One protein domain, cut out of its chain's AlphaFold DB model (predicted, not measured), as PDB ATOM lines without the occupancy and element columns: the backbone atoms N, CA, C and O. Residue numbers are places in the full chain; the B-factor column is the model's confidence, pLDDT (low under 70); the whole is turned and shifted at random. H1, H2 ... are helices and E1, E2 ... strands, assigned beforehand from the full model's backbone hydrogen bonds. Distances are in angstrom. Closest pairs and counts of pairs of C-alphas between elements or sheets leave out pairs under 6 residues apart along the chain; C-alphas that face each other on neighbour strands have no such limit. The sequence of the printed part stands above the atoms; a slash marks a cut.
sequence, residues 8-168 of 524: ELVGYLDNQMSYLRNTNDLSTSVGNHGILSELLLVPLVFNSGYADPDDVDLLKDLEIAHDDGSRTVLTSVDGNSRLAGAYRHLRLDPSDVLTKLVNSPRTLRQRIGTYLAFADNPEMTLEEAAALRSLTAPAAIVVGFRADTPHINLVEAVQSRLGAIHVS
ATOM      1  N   GLU A   8     283.952 410.108 325.490       50.59
ATOM      2  CA  GLU A   8     285.157 409.968 324.680       50.59
ATOM      3  C   GLU A   8     285.993 408.740 325.054       50.59
ATOM      4  O   GLU A   8     286.307 407.967 324.160       50.59
ATOM      5  N   LEU A   9     286.318 408.492 326.333       57.91
ATOM      6  CA  LEU A   9     287.090 407.304 326.736       57.91
ATOM      7  C   LEU A   9     286.368 406.008 326.349       57.91
ATOM      8  O   LEU A   9     286.988 405.076 325.838       57.91
ATOM      9  N   VAL A  10     285.051 405.962 326.561       60.09
ATOM     10  CA  VAL A  10     284.215 404.824 326.158       60.09
ATOM     11  C   VAL A  10     284.252 404.646 324.637       60.09
ATOM     12  O   VAL A  10     284.516 403.546 324.155       60.09
ATOM     13  N   GLY A  11     284.094 405.738 323.884       56.34
ATOM     14  CA  GLY A  11     284.222 405.735 322.428       56.34
ATOM     15  C   GLY A  11     285.606 405.295 321.941       56.34
ATOM     16  O   GLY A  11     285.699 404.518 320.995       56.34
ATOM     17  N   TYR A  12     286.688 405.722 322.599       64.69
ATOM     18  CA  TYR A  12     288.057 405.319 322.266       64.69
ATOM     19  C   TYR A  12     288.282 403.821 322.477       64.69
ATOM     20  O   TYR A  12     288.868 403.175 321.608       64.69
ATOM     21  N   LEU A  13     287.789 403.253 323.580       64.19
ATOM     22  CA  LEU A  13     287.912 401.819 323.862       64.19
ATOM     23  C   LEU A  13     287.137 400.971 322.845       64.19
ATOM     24  O   LEU A  13     287.672 399.989 322.322       64.19
ATOM     25  N   ASP A  14     285.912 401.374 322.510       66.50
ATOM     26  CA  ASP A  14     285.077 400.667 321.534       66.50
ATOM     27  C   ASP A  14     285.652 400.789 320.104       66.50
ATOM     28  O   ASP A  14     285.673 399.811 319.343       66.50
ATOM     29  N   ASN A  15     286.222 401.949 319.754       62.12
ATOM     30  CA  ASN A  15     286.915 402.172 318.482       62.12
ATOM     31  C   ASN A  15     288.213 401.362 318.380       62.12
ATOM     32  O   ASN A  15     288.458 400.723 317.356       62.12
ATOM     33  N   GLN A  16     289.027 401.331 319.437       66.00
ATOM     34  CA  GLN A  16     290.258 400.539 319.483       66.00
ATOM     35  C   GLN A  16     289.955 399.044 319.336       66.00
ATOM     36  O   GLN A  16     290.651 398.323 318.619       66.00
ATOM     37  N   MET A  17     288.882 398.568 319.962       66.69
ATOM     38  CA  MET A  17     288.450 397.178 319.840       66.69
ATOM     39  C   MET A  17     287.899 396.845 318.464       66.69
ATOM     40  O   MET A  17     288.190 395.773 317.933       66.69
ATOM     41  N   SER A  18     287.159 397.766 317.851       62.69
ATOM     42  CA  SER A  18     286.726 397.637 316.460       62.69
ATOM     43  C   SER A  18     287.924 397.598 315.508       62.69
ATOM     44  O   SER A  18     287.974 396.754 314.614       62.69
ATOM     45  N   TYR A  19     288.940 398.431 315.744       65.25
ATOM     46  CA  TYR A  19     290.198 398.408 315.001       65.25
ATOM     47  C   TYR A  19     290.915 397.058 315.130       65.25
ATOM     48  O   TYR A  19     291.247 396.446 314.114       65.25
ATOM     49  N   LEU A  20     291.102 396.547 316.352       61.53
ATOM     50  CA  LEU A  20     291.762 395.257 316.591       61.53
ATOM     51  C   LEU A  20     290.999 394.094 315.951       61.53
ATOM     52  O   LEU A  20     291.602 393.233 315.317       61.53
ATOM     53  N   ARG A  21     289.664 394.109 316.053       66.56
ATOM     54  CA  ARG A  21     288.771 393.140 315.401       66.56
ATOM     55  C   ARG A  21     288.910 393.128 313.878       66.56
ATOM     56  O   ARG A  21     288.662 392.088 313.284       66.56
ATOM     57  N   ASN A  22     289.282 394.248 313.262       59.53
ATOM     58  CA  ASN A  22     289.399 394.365 311.808       59.53
ATOM     59  C   ASN A  22     290.828 394.142 311.293       59.53
ATOM     60  O   ASN A  22     291.005 393.779 310.133       59.53
ATOM     61  N   THR A  23     291.844 394.367 312.129       46.75
ATOM     62  CA  THR A  23     293.260 394.337 311.718       46.75
ATOM     63  C   THR A  23     294.021 393.112 312.211       46.75
ATOM     64  O   THR A  23     295.010 392.728 311.595       46.75
ATOM     65  N   ASN A  24     293.577 392.476 313.296       64.25
ATOM     66  CA  ASN A  24     294.243 391.318 313.887       64.25
ATOM     67  C   ASN A  24     293.210 390.384 314.542       64.25
ATOM     68  O   ASN A  24     293.200 390.175 315.757       64.25
ATOM     69  N   ASP A  25     292.284 389.870 313.727       75.12
ATOM     70  CA  ASP A  25     291.165 389.058 314.200       75.12
ATOM     71  C   ASP A  25     291.606 387.643 314.605       75.12
ATOM     72  O   ASP A  25     291.785 386.754 313.772       75.12
ATOM     73  N   LEU A  26     291.731 387.416 315.913       81.06
ATOM     74  CA  LEU A  26     292.021 386.097 316.481       81.06
ATOM     75  C   LEU A  26     290.766 385.351 316.947       81.06
ATOM     76  O   LEU A  26     290.890 384.309 317.591       81.06
ATOM     77  N   SER A  27     289.559 385.837 316.643       81.62
ATOM     78  CA  SER A  27     288.318 385.261 317.175       81.62
ATOM     79  C   SER A  27     288.128 383.795 316.801       81.62
ATOM     80  O   SER A  27     287.780 383.009 317.675       81.62
ATOM     81  N   THR A  28     288.434 383.373 315.573       78.06
ATOM     82  CA  THR A  28     288.356 381.951 315.194       78.06
ATOM     83  C   THR A  28     289.288 381.086 316.046       78.06
ATOM     84  O   THR A  28     288.874 380.052 316.563       78.06
ATOM     85  N   SER A  29     290.533 381.530 316.247       82.44
ATOM     86  CA  SER A  29     291.516 380.810 317.067       82.44
ATOM     87  C   SER A  29     291.069 380.732 318.530       82.44
ATOM     88  O   SER A  29     291.003 379.645 319.105       82.44
ATOM     89  N   VAL A  30     290.653 381.866 319.102       88.38
ATOM     90  CA  VAL A  30     290.155 381.944 320.482       88.38
ATOM     91  C   VAL A  30     288.879 381.116 320.668       88.38
ATOM     92  O   VAL A  30     288.731 380.451 321.683       88.38
ATOM     93  N   GLY A  31     287.976 381.073 319.687       86.81
ATOM     94  CA  GLY A  31     286.769 380.243 319.772       86.81
ATOM     95  C   GLY A  31     287.079 378.743 319.724       86.81
ATOM     96  O   GLY A  31     286.462 377.934 320.419       86.81
ATOM     97  N   ASN A  32     288.094 378.357 318.953       83.25
ATOM     98  CA  ASN A  32     288.508 376.963 318.831       83.25
ATOM     99  C   ASN A  32     289.328 376.467 320.029       83.25
ATOM    100  O   ASN A  32     289.246 375.290 320.375       83.25
ATOM    101  N   HIS A  33     290.107 377.337 320.669       85.94
ATOM    102  CA  HIS A  33     291.120 376.899 321.634       85.94
ATOM    103  C   HIS A  33     291.083 377.627 322.980       85.94
ATOM    104  O   HIS A  33     291.721 377.173 323.924       85.94
ATOM    105  N   GLY A  34     290.328 378.716 323.102       89.00
ATOM    106  CA  GLY A  34     290.434 379.643 324.225       89.00
ATOM    107  C   GLY A  34     291.698 380.500 324.142       89.00
ATOM    108  O   GLY A  34     292.420 380.506 323.140       89.00
ATOM    109  N   ILE A  35     291.977 381.249 325.208       87.75
ATOM    110  CA  ILE A  35     293.236 381.985 325.345       87.75
ATOM    111  C   ILE A  35     294.253 381.054 326.009       87.75
ATOM    112  O   ILE A  35     294.175 380.794 327.203       87.75
ATOM    113  N   LEU A  36     295.203 380.537 325.228       82.69
ATOM    114  CA  LEU A  36     296.204 379.577 325.720       82.69
ATOM    115  C   LEU A  36     297.479 380.234 326.261       82.69
ATOM    116  O   LEU A  36     298.170 379.658 327.097       82.69
ATOM    117  N   SER A  37     297.809 381.423 325.764       81.38
ATOM    118  CA  SER A  37     299.023 382.143 326.143       81.38
ATOM    119  C   SER A  37     298.714 383.196 327.191       81.38
ATOM    120  O   SER A  37     297.701 383.891 327.089       81.38
ATOM    121  N   GLU A  38     299.614 383.317 328.162       84.56
ATOM    122  CA  GLU A  38     299.510 384.263 329.267       84.56
ATOM    123  C   GLU A  38     299.300 385.700 328.756       84.56
ATOM    124  O   GLU A  38     299.904 386.120 327.764       84.56
ATOM    125  N   LEU A  39     298.386 386.426 329.399       87.88
ATOM    126  CA  LEU A  39     298.146 387.852 329.198       87.88
ATOM    127  C   LEU A  39     298.907 388.635 330.263       87.88
ATOM    128  O   LEU A  39     298.808 388.317 331.447       87.88
ATOM    129  N   LEU A  40     299.611 389.694 329.876       87.00
ATOM    130  CA  LEU A  40     300.130 390.643 330.855       87.00
ATOM    131  C   LEU A  40     299.040 391.670 331.170       87.00
ATOM    132  O   LEU A  40     298.573 392.378 330.275       87.00
ATOM    133  N   LEU A  41     298.634 391.732 332.437       88.25
ATOM    134  CA  LEU A  41     297.594 392.615 332.946       88.25
ATOM    135  C   LEU A  41     298.185 393.652 333.904       88.25
ATOM    136  O   LEU A  41     299.011 393.333 334.763       88.25
ATOM    137  N   VAL A  42     297.720 394.892 333.788       85.12
ATOM    138  CA  VAL A  42     298.089 396.011 334.660       85.12
ATOM    139  C   VAL A  42     296.817 396.571 335.307       85.12
ATOM    140  O   VAL A  42     295.791 396.672 334.629       85.12
ATOM    141  N   PRO A  43     296.840 396.920 336.604       83.06
ATOM    142  CA  PRO A  43     295.723 397.591 337.249       83.06
ATOM    143  C   PRO A  43     295.575 399.014 336.705       83.06
ATOM    144  O   PRO A  43     296.489 399.832 336.784       83.06
ATOM    145  N   LEU A  44     294.399 399.306 336.167       76.38
ATOM    146  CA  LEU A  44     293.948 400.636 335.803       76.38
ATOM    147  C   LEU A  44     293.018 401.136 336.906       76.38
ATOM    148  O   LEU A  44     291.972 400.534 337.153       76.38
ATOM    149  N   VAL A  45     293.396 402.237 337.548       75.50
ATOM    150  CA  VAL A  45     292.559 402.913 338.542       75.50
ATOM    151  C   VAL A  45     291.817 404.056 337.861       75.50
ATOM    152  O   VAL A  45     292.431 404.869 337.171       75.50
ATOM    153  N   PHE A  46     290.502 404.117 338.035       66.56
ATOM    154  CA  PHE A  46     289.660 405.169 337.473       66.56
ATOM    155  C   PHE A  46     288.590 405.612 338.467       66.56
ATOM    156  O   PHE A  46     288.084 404.823 339.262       66.56
ATOM    157  N   ASN A  47     288.199 406.880 338.382       64.44
ATOM    158  CA  ASN A  47     287.087 407.407 339.161       64.44
ATOM    159  C   ASN A  47     285.789 407.148 338.401       64.44
ATOM    160  O   ASN A  47     285.506 407.782 337.389       64.44
ATOM    161  N   SER A  48     284.981 406.201 338.871       55.97
ATOM    162  CA  SER A  48     283.610 406.091 338.386       55.97
ATOM    163  C   SER A  48     282.778 407.107 339.167       55.97
ATOM    164  O   SER A  48     282.409 406.838 340.308       55.97
ATOM    165  N   GLY A  49     282.454 408.263 338.596       54.19
ATOM    166  CA  GLY A  49     281.514 409.226 339.201       54.19
ATOM    167  C   GLY A  49     280.063 408.711 339.339       54.19
ATOM    168  O   GLY A  49     279.131 409.493 339.228       54.19
ATOM    169  N   TYR A  50     279.868 407.397 339.501       50.00
ATOM    170  CA  TYR A  50     278.607 406.657 339.418       50.00
ATOM    171  C   TYR A  50     278.291 405.826 340.672       50.00
ATOM    172  O   TYR A  50     277.296 405.108 340.673       50.00
ATOM    173  N   ALA A  51     279.124 405.858 341.716       48.94
ATOM    174  CA  ALA A  51     278.785 405.170 342.958       48.94
ATOM    175  C   ALA A  51     277.802 406.030 343.761       48.94
ATOM    176  O   ALA A  51     278.165 407.109 344.227       48.94
ATOM    177  N   ASP A  52     276.567 405.550 343.911       51.66
ATOM    178  CA  ASP A  52     275.692 406.009 344.985       51.66
ATOM    179  C   ASP A  52     276.432 405.752 346.316       51.66
ATOM    180  O   ASP A  52     276.927 404.633 346.504       51.66
ATOM    181  N   PRO A  53     276.613 406.747 347.207       50.38
ATOM    182  CA  PRO A  53     277.318 406.559 348.477       50.38
ATOM    183  C   PRO A  53     276.782 405.388 349.318       50.38
ATOM    184  O   PRO A  53     277.550 404.804 350.083       50.38
ATOM    185  N   ASP A  54     275.524 404.989 349.119       52.75
ATOM    186  CA  ASP A  54     274.903 403.851 349.805       52.75
ATOM    187  C   ASP A  54     275.283 402.467 349.210       52.75
ATOM    188  O   ASP A  54     275.132 401.447 349.881       52.75
ATOM    189  N   ASP A  55     275.844 402.403 347.992       50.31
ATOM    190  CA  ASP A  55     276.306 401.161 347.330       50.31
ATOM    191  C   ASP A  55     277.779 400.814 347.643       50.31
ATOM    192  O   ASP A  55     278.269 399.727 347.308       50.31
ATOM    193  N   VAL A  56     278.510 401.723 348.298       50.72
ATOM    194  CA  VAL A  56     279.938 401.562 348.632       50.72
ATOM    195  C   VAL A  56     280.150 400.438 349.654       50.72
ATOM    196  O   VAL A  56     281.136 399.703 349.572       50.72
ATOM    197  N   ASP A  57     279.205 400.232 350.573       50.19
ATOM    198  CA  ASP A  57     279.328 399.225 351.635       50.19
ATOM    199  C   ASP A  57     279.121 397.778 351.148       50.19
ATOM    200  O   ASP A  57     279.681 396.861 351.741       50.19
ATOM    201  N   LEU A  58     278.415 397.552 350.032       46.97
ATOM    202  CA  LEU A  58     278.260 396.218 349.419       46.97
ATOM    203  C   LEU A  58     279.442 395.818 348.515       46.97
ATOM    204  O   LEU A  58     279.589 394.644 348.167       46.97
ATOM    205  N   LEU A  59     280.275 396.783 348.110       43.28
ATOM    206  CA  LEU A  59     281.421 396.583 347.212       43.28
ATOM    207  C   LEU A  59     282.765 396.482 347.950       43.28
ATOM    208  O   LEU A  59     283.720 395.949 347.381       43.28
ATOM    209  N   LYS A  60     282.830 396.920 349.217       48.12
ATOM    210  CA  LYS A  60     283.987 396.706 350.107       48.12
ATOM    211  C   LYS A  60     284.330 395.225 350.277       48.12
ATOM    212  O   LYS A  60     285.504 394.875 350.307       48.12
ATOM    213  N   ASP A  61     283.320 394.355 350.263       45.03
ATOM    214  CA  ASP A  61     283.485 392.900 350.392       45.03
ATOM    215  C   ASP A  61     284.177 392.235 349.181       45.03
ATOM    216  O   ASP A  61     284.464 391.038 349.216       45.03
ATOM    217  N   LEU A  62     284.443 392.979 348.097       44.88
ATOM    218  CA  LEU A  62     285.132 392.485 346.897       44.88
ATOM    219  C   LEU A  62     286.493 393.155 346.625       44.88
ATOM    220  O   LEU A  62     287.084 392.845 345.598       44.88
ATOM    221  N   GLU A  63     286.994 394.037 347.501       51.53
ATOM    222  CA  GLU A  63     288.314 394.705 347.383       51.53
ATOM    223  C   GLU A  63     288.572 395.460 346.048       51.53
ATOM    224  O   GLU A  63     289.718 395.671 345.655       51.53
ATOM    225  N   ILE A  64     287.533 395.888 345.317       54.16
ATOM    226  CA  ILE A  64     287.687 396.600 344.020       54.16
ATOM    227  C   ILE A  64     287.529 398.126 344.157       54.16
ATOM    228  O   ILE A  64     288.002 398.877 343.296       54.16
ATOM    229  N   ALA A  65     286.872 398.584 345.224       56.84
ATOM    230  CA  ALA A  65     286.650 399.996 345.519       56.84
ATOM    231  C   ALA A  65     287.641 400.481 346.584       56.84
ATOM    232  O   ALA A  65     287.790 399.846 347.628       56.84
ATOM    233  N   HIS A  66     288.302 401.603 346.312       57.97
ATOM    234  CA  HIS A  66     289.171 402.286 347.268       57.97
ATOM    235  C   HIS A  66     288.353 403.214 348.173       57.97
ATOM    236  O   HIS A  66     287.239 403.614 347.827       57.97
ATOM    237  N   ASP A  67     288.926 403.605 349.314       60.66
ATOM    238  CA  ASP A  67     288.288 404.520 350.276       60.66
ATOM    239  C   ASP A  67     287.913 405.885 349.662       60.66
ATOM    240  O   ASP A  67     287.044 406.585 350.181       60.66
ATOM    241  N   ASP A  68     288.546 406.263 348.548       61.66
ATOM    242  CA  ASP A  68     288.290 407.497 347.800       61.66
ATOM    243  C   ASP A  68     287.218 407.357 346.698       61.66
ATOM    244  O   ASP A  68     286.969 408.307 345.955       61.66
ATOM    245  N   GLY A  69     286.572 406.191 346.581       63.19
ATOM    246  CA  GLY A  69     285.561 405.902 345.559       63.19
ATOM    247  C   GLY A  69     286.131 405.566 344.176       63.19
ATOM    248  O   GLY A  69     285.361 405.297 343.246       63.19
ATOM    249  N   SER A  70     287.460 405.546 344.021       66.75
ATOM    250  CA  SER A  70     288.109 405.061 342.806       66.75
ATOM    251  C   SER A  70     287.980 403.539 342.682       66.75
ATOM    252  O   SER A  70     287.817 402.809 343.665       66.75
ATOM    253  N   ARG A  71     288.013 403.040 341.444       70.50
ATOM    254  CA  ARG A  71     287.862 401.617 341.119       70.50
ATOM    255  C   ARG A  71     289.055 401.107 340.340       70.50
ATOM    256  O   ARG A  71     289.593 401.818 339.495       70.50
ATOM    257  N   THR A  72     289.411 399.848 340.578       74.81
ATOM    258  CA  THR A  72     290.490 399.174 339.844       74.81
ATOM    259  C   THR A  72     289.932 398.144 338.871       74.81
ATOM    260  O   THR A  72     289.164 397.268 339.257       74.81
ATOM    261  N   VAL A  73     290.360 398.195 337.611       78.38
ATOM    262  CA  VAL A  73     290.142 397.122 336.628       78.38
ATOM    263  C   VAL A  73     291.467 396.632 336.088       78.38
ATOM    264  O   VAL A  73     292.413 397.398 335.944       78.38
ATOM    265  N   LEU A  74     291.545 395.350 335.762       82.88
ATOM    266  CA  LEU A  74     292.709 394.812 335.074       82.88
ATOM    267  C   LEU A  74     292.577 395.090 333.579       82.88
ATOM    268  O   LEU A  74     291.619 394.647 332.947       82.88
ATOM    269  N   THR A  75     293.551 395.803 333.021       82.19
ATOM    270  CA  THR A  75     293.669 396.008 331.578       82.19
ATOM    271  C   THR A  75     294.821 395.192 331.020       82.19
ATOM    272  O   THR A  75     295.874 395.064 331.644       82.19
ATOM    273  N   SER A  76     294.625 394.638 329.831       84.94
ATOM    274  CA  SER A  76     295.670 393.934 329.098       84.94
ATOM    275  C   SER A  76     296.634 394.943 328.467       84.94
ATOM    276  O   SER A  76     296.216 395.942 327.881       84.94
ATOM    277  N   VAL A  77     297.934 394.698 328.629       81.81
ATOM    278  CA  VAL A  77     299.008 395.420 327.921       81.81
ATOM    279  C   VAL A  77     299.631 394.564 326.814       81.81
ATOM    280  O   VAL A  77     300.226 395.103 325.887       81.81
ATOM    281  N   ASP A  78     299.427 393.242 326.871       81.44
ATOM    282  CA  ASP A  78     299.627 392.287 325.774       81.44
ATOM    283  C   ASP A  78     298.424 391.353 325.650       81.44
ATOM    284  O   ASP A  78     297.856 390.897 326.644       81.44
ATOM    285  N   GLY A  79     298.104 391.010 324.405       77.88
ATOM    286  CA  GLY A  79     297.057 390.066 324.062       77.88
ATOM    287  C   GLY A  79     295.715 390.728 323.794       77.88
ATOM    288  O   GLY A  79     294.705 390.033 323.774       77.88
ATOM    289  N   ASN A  80     295.698 392.031 323.503       82.44
ATOM    290  CA  ASN A  80     294.479 392.780 323.191       82.44
ATOM    291  C   ASN A  80     293.659 392.135 322.060       82.44
ATOM    292  O   ASN A  80     292.445 392.034 322.175       82.44
ATOM    293  N   SER A  81     294.299 391.596 321.016       79.62
ATOM    294  CA  SER A  81     293.610 390.854 319.946       79.62
ATOM    295  C   SER A  81     292.966 389.546 320.432       79.62
ATOM    296  O   SER A  81     291.879 389.179 319.986       79.62
ATOM    297  N   ARG A  82     293.615 388.844 321.375       86.06
ATOM    298  CA  ARG A  82     293.081 387.621 322.006       86.06
ATOM    299  C   ARG A  82     291.884 387.970 322.892       86.06
ATOM    300  O   ARG A  82     290.835 387.342 322.777       86.06
ATOM    301  N   LEU A  83     292.021 389.018 323.706       87.62
ATOM    302  CA  LEU A  83     290.951 389.550 324.547       87.62
ATOM    303  C   LEU A  83     289.764 390.031 323.696       87.62
ATOM    304  O   LEU A  83     288.615 389.748 324.021       87.62
ATOM    305  N   ALA A  84     290.037 390.671 322.556       86.06
ATOM    306  CA  ALA A  84     289.021 391.118 321.611       86.06
ATOM    307  C   ALA A  84     288.237 389.966 320.981       86.06
ATOM    308  O   ALA A  84     287.010 390.055 320.845       86.06
ATOM    309  N   GLY A  85     288.932 388.877 320.642       86.38
ATOM    310  CA  GLY A  85     288.316 387.627 320.210       86.38
ATOM    311  C   GLY A  85     287.427 387.019 321.297       86.38
ATOM    312  O   GLY A  85     286.280 386.675 321.018       86.38
ATOM    313  N   ALA A  86     287.908 386.966 322.542       90.69
ATOM    314  CA  ALA A  86     287.134 386.460 323.677       90.69
ATOM    315  C   ALA A  86     285.882 387.310 323.945       90.69
ATOM    316  O   ALA A  86     284.787 386.773 324.089       90.69
ATOM    317  N   TYR A  87     286.006 388.640 323.926       90.00
ATOM    318  CA  TYR A  87     284.875 389.559 324.080       90.00
ATOM    319  C   TYR A  87     283.804 389.348 323.013       90.00
ATOM    320  O   TYR A  87     282.620 389.417 323.326       90.00
ATOM    321  N   ARG A  88     284.184 389.020 321.772       89.12
ATOM    322  CA  ARG A  88     283.209 388.695 320.722       89.12
ATOM    323  C   ARG A  88     282.383 387.453 321.078       89.12
ATOM    324  O   ARG A  88     281.159 387.515 321.006       89.12
ATOM    325  N   HIS A  89     283.022 386.367 321.512       91.62
ATOM    326  CA  HIS A  89     282.323 385.127 321.898       91.62
ATOM    327  C   HIS A  89     281.485 385.288 323.165       91.62
ATOM    328  O   HIS A  89     280.403 384.720 323.283       91.62
ATOM    329  N   LEU A  90     281.942 386.129 324.092       91.25
ATOM    330  CA  LEU A  90     281.195 386.501 325.294       91.25
ATOM    331  C   LEU A  90     280.149 387.600 325.030       91.25
ATOM    332  O   LEU A  90     279.438 388.013 325.950       91.25
ATOM    333  N   ARG A  91     280.033 388.090 323.788       89.81
ATOM    334  CA  ARG A  91     279.139 389.192 323.395       89.81
ATOM    335  C   ARG A  91     279.261 390.386 324.353       89.81
ATOM    336  O   ARG A  91     278.267 390.901 324.865       89.81
ATOM    337  N   LEU A  92     280.502 390.722 324.677       87.00
ATOM    338  CA  LEU A  92     280.898 391.807 325.558       87.00
ATOM    339  C   LEU A  92     281.510 392.929 324.736       87.00
ATOM    340  O   LEU A  92     282.357 392.688 323.871       87.00
ATOM    341  N   ASP A  93     281.136 394.149 325.092       82.06
ATOM    342  CA  ASP A  93     281.894 395.335 324.731       82.06
ATOM    343  C   ASP A  93     282.716 395.808 325.947       82.06
ATOM    344  O   ASP A  93     282.317 395.579 327.094       82.06
ATOM    345  N   PRO A  94     283.885 396.441 325.748       74.94
ATOM    346  CA  PRO A  94     284.709 396.961 326.848       74.94
ATOM    347  C   PRO A  94     283.934 397.882 327.787       74.94
ATOM    348  O   PRO A  94     284.111 397.846 329.006       74.94
ATOM    349  N   SER A  95     283.032 398.678 327.218       76.25
ATOM    350  CA  SER A  95     282.138 399.559 327.955       76.25
ATOM    351  C   SER A  95     281.236 398.799 328.932       76.25
ATOM    352  O   SER A  95     281.056 399.258 330.062       76.25
ATOM    353  N   ASP A  96     280.746 397.602 328.583       80.12
ATOM    354  CA  ASP A  96     279.976 396.746 329.496       80.12
ATOM    355  C   ASP A  96     280.802 396.333 330.717       80.12
ATOM    356  O   ASP A  96     280.272 396.253 331.828       80.12
ATOM    357  N   VAL A  97     282.099 396.076 330.530       79.06
ATOM    358  CA  VAL A  97     282.996 395.698 331.626       79.06
ATOM    359  C   VAL A  97     283.107 396.855 332.614       79.06
ATOM    360  O   VAL A  97     282.826 396.674 333.799       79.06
ATOM    361  N   LEU A  98     283.425 398.050 332.114       74.25
ATOM    362  CA  LEU A  98     283.661 399.238 332.938       74.25
ATOM    363  C   LEU A  98     282.393 399.796 333.597       74.25
ATOM    364  O   LEU A  98     282.464 400.336 334.697       74.25
ATOM    365  N   THR A  99     281.236 399.682 332.937       72.25
ATOM    366  CA  THR A  99     280.002 400.366 333.370       72.25
ATOM    367  C   THR A  99     278.952 399.442 333.980       72.25
ATOM    368  O   THR A  99     278.165 399.890 334.811       72.25
ATOM    369  N   LYS A 100     278.916 398.156 333.603       76.62
ATOM    370  CA  LYS A 100     277.869 397.219 334.049       76.62
ATOM    371  C   LYS A 100     278.424 396.124 334.946       76.62
ATOM    372  O   LYS A 100     277.880 395.877 336.020       76.62
ATOM    373  N   LEU A 101     279.496 395.458 334.520       78.56
ATOM    374  CA  LEU A 101     279.999 394.275 335.220       78.56
ATOM    375  C   LEU A 101     280.769 394.631 336.491       78.56
ATOM    376  O   LEU A 101     280.503 394.042 337.535       78.56
ATOM    377  N   VAL A 102     281.658 395.626 336.428       71.56
ATOM    378  CA  VAL A 102     282.411 396.119 337.597       71.56
ATOM    379  C   VAL A 102     281.489 396.722 338.658       71.56
ATOM    380  O   VAL A 102     281.775 396.655 339.850       71.56
ATOM    381  N   ASN A 103     280.348 397.271 338.237       69.19
ATOM    382  CA  ASN A 103     279.391 397.909 339.134       69.19
ATOM    383  C   ASN A 103     278.381 396.926 339.738       69.19
ATOM    384  O   ASN A 103     277.706 397.267 340.703       69.19
ATOM    385  N   SER A 104     278.265 395.708 339.203       77.81
ATOM    386  CA  SER A 104     277.254 394.749 339.644       77.81
ATOM    387  C   SER A 104     277.821 393.329 339.723       77.81
ATOM    388  O   SER A 104     277.675 392.535 338.786       77.81
ATOM    389  N   PRO A 105     278.391 392.944 340.881       76.50
ATOM    390  CA  PRO A 105     278.901 391.593 341.110       76.50
ATOM    391  C   PRO A 105     277.839 390.512 340.895       76.50
ATOM    392  O   PRO A 105     278.135 389.417 340.419       76.50
ATOM    393  N   ARG A 106     276.574 390.824 341.206       80.94
ATOM    394  CA  ARG A 106     275.434 389.948 340.916       80.94
ATOM    395  C   ARG A 106     275.293 389.699 339.413       80.94
ATOM    396  O   ARG A 106     275.167 388.544 339.015       80.94
ATOM    397  N   THR A 107     275.342 390.754 338.598       81.81
ATOM    398  CA  THR A 107     275.253 390.654 337.133       81.81
ATOM    399  C   THR A 107     276.426 389.861 336.569       81.81
ATOM    400  O   THR A 107     276.221 388.978 335.739       81.81
ATOM    401  N   LEU A 108     277.642 390.106 337.070       82.62
ATOM    402  CA  LEU A 108     278.826 389.338 336.690       82.62
ATOM    403  C   LEU A 108     278.656 387.841 336.996       82.62
ATOM    404  O   LEU A 108     278.819 387.017 336.099       82.62
ATOM    405  N   ARG A 109     278.261 387.479 338.227       84.38
ATOM    406  CA  ARG A 109     278.027 386.074 338.615       84.38
ATOM    407  C   ARG A 109     276.925 385.417 337.788       84.38
ATOM    408  O   ARG A 109     277.088 384.278 337.371       84.38
ATOM    409  N   GLN A 110     275.823 386.123 337.528       87.44
ATOM    410  CA  GLN A 110     274.731 385.609 336.698       87.44
ATOM    411  C   GLN A 110     275.197 385.347 335.263       87.44
ATOM    412  O   GLN A 110     274.852 384.324 334.668       87.44
ATOM    413  N   ARG A 111     276.010 386.250 334.711       86.38
ATOM    414  CA  ARG A 111     276.543 386.124 333.358       86.38
ATOM    415  C   ARG A 111     277.554 384.979 333.255       86.38
ATOM    416  O   ARG A 111     277.432 384.161 332.352       86.38
ATOM    417  N   ILE A 112     278.461 384.843 334.226       88.12
ATOM    418  CA  ILE A 112     279.357 383.679 334.338       88.12
ATOM    419  C   ILE A 112     278.541 382.385 334.447       88.12
ATOM    420  O   ILE A 112     278.788 381.448 333.698       88.12
ATOM    421  N   GLY A 113     277.528 382.350 335.317       87.38
ATOM    422  CA  GLY A 113     276.647 381.192 335.483       87.38
ATOM    423  C   GLY A 113     275.911 380.801 334.198       87.38
ATOM    424  O   GLY A 113     275.750 379.617 333.933       87.38
ATOM    425  N   THR A 114     275.532 381.780 333.368       89.31
ATOM    426  CA  THR A 114     274.902 381.534 332.059       89.31
ATOM    427  C   THR A 114     275.836 380.761 331.131       89.31
ATOM    428  O   THR A 114     275.416 379.784 330.525       89.31
ATOM    429  N   TYR A 115     277.109 381.158 331.051       89.31
ATOM    430  CA  TYR A 115     278.086 380.452 330.222       89.31
ATOM    431  C   TYR A 115     278.493 379.105 330.822       89.31
ATOM    432  O   TYR A 115     278.645 378.138 330.086       89.31
ATOM    433  N   LEU A 116     278.633 379.013 332.149       88.94
ATOM    434  CA  LEU A 116     278.947 377.750 332.823       88.94
ATOM    435  C   LEU A 116     277.836 376.711 332.651       88.94
ATOM    436  O   LEU A 116     278.148 375.533 332.531       88.94
ATOM    437  N   ALA A 117     276.571 377.130 332.558       89.00
ATOM    438  CA  ALA A 117     275.458 376.224 332.275       89.00
ATOM    439  C   ALA A 117     275.586 375.527 330.908       89.00
ATOM    440  O   ALA A 117     275.027 374.449 330.724       89.00
ATOM    441  N   PHE A 118     276.345 376.097 329.961       88.19
ATOM    442  CA  PHE A 118     276.650 375.404 328.711       88.19
ATOM    443  C   PHE A 118     277.487 374.155 328.958       88.19
ATOM    444  O   PHE A 118     277.244 373.159 328.296       88.19
ATOM    445  N   ALA A 119     278.407 374.150 329.930       85.38
ATOM    446  CA  ALA A 119     279.278 373.001 330.200       85.38
ATOM    447  C   ALA A 119     278.506 371.708 330.517       85.38
ATOM    448  O   ALA A 119     278.995 370.619 330.217       85.38
ATOM    449  N   ASP A 120     277.294 371.834 331.062       86.25
ATOM    450  CA  ASP A 120     276.417 370.709 331.393       86.25
ATOM    451  C   ASP A 120     275.509 370.279 330.218       86.25
ATOM    452  O   ASP A 120     274.779 369.292 330.329       86.25
ATOM    453  N   ASN A 121     275.540 370.994 329.082       88.06
ATOM    454  CA  ASN A 121     274.746 370.698 327.890       88.06
ATOM    455  C   ASN A 121     275.524 369.802 326.896       88.06
ATOM    456  O   ASN A 121     276.467 370.270 326.255       88.06
ATOM    457  N   PRO A 122     275.121 368.533 326.690       80.12
ATOM    458  CA  PRO A 122     275.784 367.631 325.744       80.12
ATOM    459  C   PRO A 122     275.540 367.985 324.266       80.12
ATOM    460  O   PRO A 122     276.291 367.526 323.409       80.12
ATOM    461  N   GLU A 123     274.528 368.801 323.953       91.00
ATOM    462  CA  GLU A 123     274.191 369.247 322.589       91.00
ATOM    463  C   GLU A 123     274.681 370.676 322.303       91.00
ATOM    464  O   GLU A 123     274.103 371.404 321.495       91.00
ATOM    465  N   MET A 124     275.747 371.096 322.987       91.75
ATOM    466  CA  MET A 124     276.315 372.435 322.871       91.75
ATOM    467  C   MET A 124     276.682 372.799 321.428       91.75
ATOM    468  O   MET A 124     277.384 372.066 320.725       91.75
ATOM    469  N   THR A 125     276.254 373.982 321.003       93.31
ATOM    470  CA  THR A 125     276.634 374.564 319.716       93.31
ATOM    471  C   THR A 125     278.107 374.988 319.704       93.31
ATOM    472  O   THR A 125     278.728 375.227 320.740       93.31
ATOM    473  N   LEU A 126     278.683 375.148 318.507       89.12
ATOM    474  CA  LEU A 126     280.054 375.658 318.364       89.12
ATOM    475  C   LEU A 126     280.227 377.060 318.972       89.12
ATOM    476  O   LEU A 126     281.298 377.373 319.487       89.12
ATOM    477  N   GLU A 127     279.184 377.892 318.932       90.06
ATOM    478  CA  GLU A 127     279.207 379.239 319.508       90.06
ATOM    479  C   GLU A 127     279.226 379.199 321.044       90.06
ATOM    480  O   GLU A 127     280.020 379.896 321.674       90.06
ATOM    481  N   GLU A 128     278.421 378.331 321.657       92.62
ATOM    482  CA  GLU A 128     278.426 378.115 323.109       92.62
ATOM    483  C   GLU A 128     279.764 377.528 323.587       92.62
ATOM    484  O   GLU A 128     280.304 377.968 324.605       92.62
ATOM    485  N   ALA A 129     280.358 376.613 322.814       90.19
ATOM    486  CA  ALA A 129     281.680 376.060 323.104       90.19
ATOM    487  C   ALA A 129     282.779 377.131 323.033       90.19
ATOM    488  O   ALA A 129     283.668 377.171 323.888       90.19
ATOM    489  N   ALA A 130     282.708 378.026 322.043       91.38
ATOM    490  CA  ALA A 130     283.619 379.160 321.916       91.38
ATOM    491  C   ALA A 130     283.475 380.148 323.084       91.38
ATOM    492  O   ALA A 130     284.485 380.615 323.621       91.38
ATOM    493  N   ALA A 131     282.244 380.431 323.518       92.69
ATOM    494  CA  ALA A 131     281.978 381.269 324.685       92.69
ATOM    495  C   ALA A 131     282.555 380.648 325.967       92.69
ATOM    496  O   ALA A 131     283.258 381.333 326.709       92.69
ATOM    497  N   LEU A 132     282.344 379.345 326.187       91.94
ATOM    498  CA  LEU A 132     282.862 378.630 327.356       91.94
ATOM    499  C   LEU A 132     284.399 378.641 327.403       91.94
ATOM    500  O   LEU A 132     284.983 378.939 328.442       91.94
ATOM    501  N   ARG A 133     285.065 378.393 326.266       90.88
ATOM    502  CA  ARG A 133     286.536 378.468 326.148       90.88
ATOM    503  C   ARG A 133     287.091 379.876 326.354       90.88
ATOM    504  O   ARG A 133     288.246 380.023 326.737       90.88
ATOM    505  N   SER A 134     286.285 380.902 326.094       93.44
ATOM    506  CA  SER A 134     286.674 382.310 326.233       93.44
ATOM    507  C   SER A 134     286.517 382.850 327.660       93.44
ATOM    508  O   SER A 134     286.923 383.982 327.918       93.44
ATOM    509  N   LEU A 135     285.940 382.078 328.592       90.06
ATOM    510  CA  LEU A 135     285.743 382.502 329.986       90.06
ATOM    511  C   LEU A 135     287.039 382.624 330.784       90.06
ATOM    512  O   LEU A 135     287.078 383.357 331.771       90.06
ATOM    513  N   THR A 136     288.070 381.873 330.408       87.81
ATOM    514  CA  THR A 136     289.326 381.807 331.151       87.81
ATOM    515  C   THR A 136     290.487 382.251 330.277       87.81
ATOM    516  O   THR A 136     290.546 381.984 329.077       87.81
ATOM    517  N   ALA A 137     291.429 382.949 330.904       88.81
ATOM    518  CA  ALA A 137     292.693 383.313 330.294       88.81
ATOM    519  C   ALA A 137     293.805 383.189 331.345       88.81
ATOM    520  O   ALA A 137     293.627 383.675 332.466       88.81
ATOM    521  N   PRO A 138     294.944 382.558 331.021       88.69
ATOM    522  CA  PRO A 138     296.133 382.653 331.854       88.69
ATOM    523  C   PRO A 138     296.607 384.112 331.885       88.69
ATOM    524  O   PRO A 138     296.593 384.789 330.854       88.69
ATOM    525  N   ALA A 139     297.017 384.607 333.052       87.94
ATOM    526  CA  ALA A 139     297.412 386.002 333.216       87.94
ATOM    527  C   ALA A 139     298.546 386.203 334.234       87.94
ATOM    528  O   ALA A 139     298.492 385.660 335.338       87.94
ATOM    529  N   ALA A 140     299.499 387.068 333.879       87.81
ATOM    530  CA  ALA A 140     300.439 387.715 334.788       87.81
ATOM    531  C   ALA A 140     299.868 389.072 335.182       87.81
ATOM    532  O   ALA A 140     299.606 389.910 334.321       87.81
ATOM    533  N   ILE A 141     299.724 389.323 336.480       87.44
ATOM    534  CA  ILE A 141     299.209 390.597 336.990       87.44
ATOM    535  C   ILE A 141     300.363 391.395 337.592       87.44
ATOM    536  O   ILE A 141     301.069 390.917 338.483       87.44
ATOM    537  N   VAL A 142     300.543 392.634 337.135       84.88
ATOM    538  CA  VAL A 142     301.486 393.576 337.745       84.88
ATOM    539  C   VAL A 142     300.873 394.126 339.032       84.88
ATOM    540  O   VAL A 142     300.055 395.037 339.001       84.88
ATOM    541  N   VAL A 143     301.269 393.569 340.177       81.94
ATOM    542  CA  VAL A 143     300.755 393.968 341.504       81.94
ATOM    543  C   VAL A 143     301.483 395.167 342.121       81.94
ATOM    544  O   VAL A 143     301.054 395.704 343.137       81.94
ATOM    545  N   GLY A 144     302.600 395.592 341.534       79.81
ATOM    546  CA  GLY A 144     303.375 396.723 342.026       79.81
ATOM    547  C   GLY A 144     304.622 396.979 341.194       79.81
ATOM    548  O   GLY A 144     305.080 396.118 340.442       79.81
ATOM    549  N   PHE A 145     305.178 398.177 341.345       83.81
ATOM    550  CA  PHE A 145     306.381 398.607 340.647       83.81
ATOM    551  C   PHE A 145     307.307 399.354 341.591       83.81
ATOM    552  O   PHE A 145     306.886 400.231 342.346       83.81
ATOM    553  N   ARG A 146     308.586 398.997 341.531       86.81
ATOM    554  CA  ARG A 146     309.667 399.701 342.206       86.81
ATOM    555  C   ARG A 146     310.733 399.980 341.166       86.81
ATOM    556  O   ARG A 146     311.283 399.044 340.596       86.81
ATOM    557  N   ALA A 147     310.995 401.254 340.920       81.25
ATOM    558  CA  ALA A 147     312.022 401.651 339.979       81.25
ATOM    559  C   ALA A 147     313.414 401.395 340.573       81.25
ATOM    560  O   ALA A 147     313.679 401.773 341.717       81.25
ATOM    561  N   ASP A 148     314.313 400.807 339.782       79.12
ATOM    562  CA  ASP A 148     315.728 400.671 340.156       79.12
ATOM    563  C   ASP A 148     316.454 402.025 340.125       79.12
ATOM    564  O   ASP A 148     317.449 402.230 340.818       79.12
ATOM    565  N   THR A 149     315.950 402.969 339.321       77.44
ATOM    566  CA  THR A 149     316.456 404.343 339.231       77.44
ATOM    567  C   THR A 149     315.296 405.342 339.173       77.44
ATOM    568  O   THR A 149     314.232 404.986 338.671       77.44
ATOM    569  N   PRO A 150     315.477 406.600 339.619       77.44
ATOM    570  CA  PRO A 150     314.391 407.588 339.696       77.44
ATOM    571  C   PRO A 150     313.740 407.954 338.356       77.44
ATOM    572  O   PRO A 150     312.676 408.562 338.345       77.44
ATOM    573  N   HIS A 151     314.391 407.636 337.236       74.44
ATOM    574  CA  HIS A 151     313.958 408.042 335.901       74.44
ATOM    575  C   HIS A 151     313.087 407.002 335.195       74.44
ATOM    576  O   HIS A 151     312.461 407.343 334.203       74.44
ATOM    577  N   ILE A 152     313.043 405.758 335.690       72.94
ATOM    578  CA  ILE A 152     312.244 404.698 335.070       72.94
ATOM    579  C   ILE A 152     310.850 404.714 335.683       72.94
ATOM    580  O   ILE A 152     310.691 404.563 336.896       72.94
ATOM    581  N   ASN A 153     309.835 404.854 334.838       81.12
ATOM    582  CA  ASN A 153     308.435 404.777 335.246       81.12
ATOM    583  C   ASN A 153     307.815 403.403 334.906       81.12
ATOM    584  O   ASN A 153     308.412 402.569 334.223       81.12
ATOM    585  N   LEU A 154     306.600 403.158 335.405       78.94
ATOM    586  CA  LEU A 154     305.879 401.899 335.185       78.94
ATOM    587  C   LEU A 154     305.626 401.619 333.695       78.94
ATOM    588  O   LEU A 154     305.722 400.471 333.270       78.94
ATOM    589  N   VAL A 155     305.324 402.650 332.904       75.94
ATOM    590  CA  VAL A 155     305.033 402.504 331.469       75.94
ATOM    591  C   VAL A 155     306.264 401.975 330.735       75.94
ATOM    592  O   VAL A 155     306.166 400.990 330.005       75.94
ATOM    593  N   GLU A 156     307.434 402.553 330.999       72.19
ATOM    594  CA  GLU A 156     308.711 402.099 330.441       72.19
ATOM    595  C   GLU A 156     309.043 400.659 330.854       72.19
ATOM    596  O   GLU A 156     309.501 399.855 330.037       72.19
ATOM    597  N   ALA A 157     308.782 400.299 332.112       79.94
ATOM    598  CA  ALA A 157     309.008 398.945 332.610       79.94
ATOM    599  C   ALA A 157     308.074 397.918 331.946       79.94
ATOM    600  O   ALA A 157     308.517 396.828 331.573       79.94
ATOM    601  N   VAL A 158     306.800 398.275 331.754       81.38
ATOM    602  CA  VAL A 158     305.822 397.454 331.030       81.38
ATOM    603  C   VAL A 158     306.258 397.266 329.579       81.38
ATOM    604  O   VAL A 158     306.329 396.128 329.127       81.38
ATOM    605  N   GLN A 159     306.626 398.334 328.867       75.25
ATOM    606  CA  GLN A 159     307.106 398.249 327.482       75.25
ATOM    607  C   GLN A 159     308.361 397.377 327.349       75.25
ATOM    608  O   GLN A 159     308.447 396.542 326.449       75.25
ATOM    609  N   SER A 160     309.307 397.507 328.280       72.56
ATOM    610  CA  SER A 160     310.499 396.655 328.340       72.56
ATOM    611  C   SER A 160     310.138 395.178 328.546       72.56
ATOM    612  O   SER A 160     310.646 394.297 327.848       72.56
ATOM    613  N   ARG A 161     309.198 394.885 329.458       76.19
ATOM    614  CA  ARG A 161     308.708 393.520 329.696       76.19
ATOM    615  C   ARG A 161     307.974 392.956 328.482       76.19
ATOM    616  O   ARG A 161     308.169 391.783 328.180       76.19
ATOM    617  N   LEU A 162     307.173 393.767 327.793       74.19
ATOM    618  CA  LEU A 162     306.514 393.392 326.541       74.19
ATOM    619  C   LEU A 162     307.540 393.013 325.475       74.19
ATOM    620  O   LEU A 162     307.443 391.930 324.901       74.19
ATOM    621  N   GLY A 163     308.569 393.847 325.291       64.38
ATOM    622  CA  GLY A 163     309.719 393.513 324.455       64.38
ATOM    623  C   GLY A 163     310.294 392.149 324.840       64.38
ATOM    624  O   GLY A 163     310.331 391.242 324.022       64.38
ATOM    625  N   ALA A 164     310.629 391.933 326.113       65.00
ATOM    626  CA  ALA A 164     311.203 390.664 326.569       65.00
ATOM    627  C   ALA A 164     310.290 389.434 326.355       65.00
ATOM    628  O   ALA A 164     310.786 388.390 325.934       65.00
ATOM    629  N   ILE A 165     308.980 389.542 326.624       62.38
ATOM    630  CA  ILE A 165     307.997 388.450 326.451       62.38
ATOM    631  C   ILE A 165     307.906 388.030 324.981       62.38
ATOM    632  O   ILE A 165     307.853 386.840 324.675       62.38
ATOM    633  N   HIS A 166     307.910 388.995 324.065       60.34
ATOM    634  CA  HIS A 166     307.758 388.720 322.639       60.34
ATOM    635  C   HIS A 166     309.074 388.454 321.905       60.34
ATOM    636  O   HIS A 166     309.055 388.000 320.764       60.34
ATOM    637  N   VAL A 167     310.216 388.707 322.542       53.09
ATOM    638  CA  VAL A 167     311.532 388.571 321.910       53.09
ATOM    639  C   VAL A 167     312.190 387.204 322.194       53.09
ATOM    640  O   VAL A 167     313.175 386.876 321.532       53.09
ATOM    641  N   SER A 168     311.638 386.331 323.063       39.88
ATOM    642  CA  SER A 168     311.956 384.875 323.083       39.88
ATOM    643  C   SER A 168     311.107 384.025 324.058       39.88
ATOM    644  O   SER A 168     311.152 384.315 325.252       39.88
TER     645      SER A 168
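This is residues 8 to 168 of the 524 residues of an uncharacterized protein of Aeromicrobium endophyticum (UniProt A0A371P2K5). A narrow sheet of three strands, E2, E1 and E3, stands between a cluster of crossed helices, H1, H2, H4, H5, H6 and H7, and one separate helix, H8, which comes back from a long loop. H3 lies beyond one end of the paired strands E1 and E2, in the stretch that joins them. The printed part has 161 residues, with eight named helices and three named strands, which follow along the chain as H1, H2, E1, H3, E2, H4, H5, H6, H7, E3 and H8. The sheet, in order E2 E1 E3, is mixed, and the class is mostly helix. The whole is compact, with a radius of gyration of the C-alphas of 17.4 A and spans of 57 by 49 by 29 A.

Find C-alpha 39 at (298.146, 387.852, 329.198); from there E1, residues 39 to 47, runs 24.6 A. Beside it look for E2, residues 70 to 76, 19.2 A, and E3, residues 139 to 141. H1, residues 8 to 23, begins at C-alpha 8 (285.157, 409.968, 324.680) and runs 21.9 A. Then come H2, residues 27 to 33, H3, residues 53 to 62, H4, residues 80 to 89, H5, residues 94 to 101, H6, residues 105 to 119, 21.6 A, and H7, residues 126 to 133. H8, residues 154 to 167, 19.6 A, ends at C-alpha 167 (311.532, 388.571, 321.910).

Start at E1, the inner strand: E2 is antiparallel to it, with N 44 and O 73 2.8 A apart, and E3 is parallel, with N 41 and O 140 2.8 A apart. H4 only grazes the sheet with residues 80 to 83, and H8 only grazes it with residues 154 to 165. H2 touches H4, about perpendicular at 82 degrees, closest at C-alphas of Ser 27 and Gly 85, 3.8 A. H7 touches H2 at C-alphas of Gly 31 and Ala 130, 4.0 A. H6 touches H7 with residues 115 to 119 alone, Tyr 115 and Leu 132 having the closest C-alphas, 5.9 A. H1 touches H5 with residues 10 to 17 alone, closest at C-alphas of Val 10 and Ser 95, 5.9 A. H3 touches no helix. Every O i to N i+4 pair is within hydrogen-bond range in H1, H2, H4, H7 and H8; H5 has 3 of 4, H6 9 of 11, and H3 1 of 6, beside 3 of 7 O i to N i+3 pairs.

The C-alphas of Glu 123 and Pro 150, the two farthest apart, are 58.1 A apart. The printed part has no cut, and the link from E3 to H8 is long, 12 residues. Mean pLDDT of the printed part is 75.5; look for values under 70 at residues 8 to 24, 46 to 70, 103 and 163 to 168.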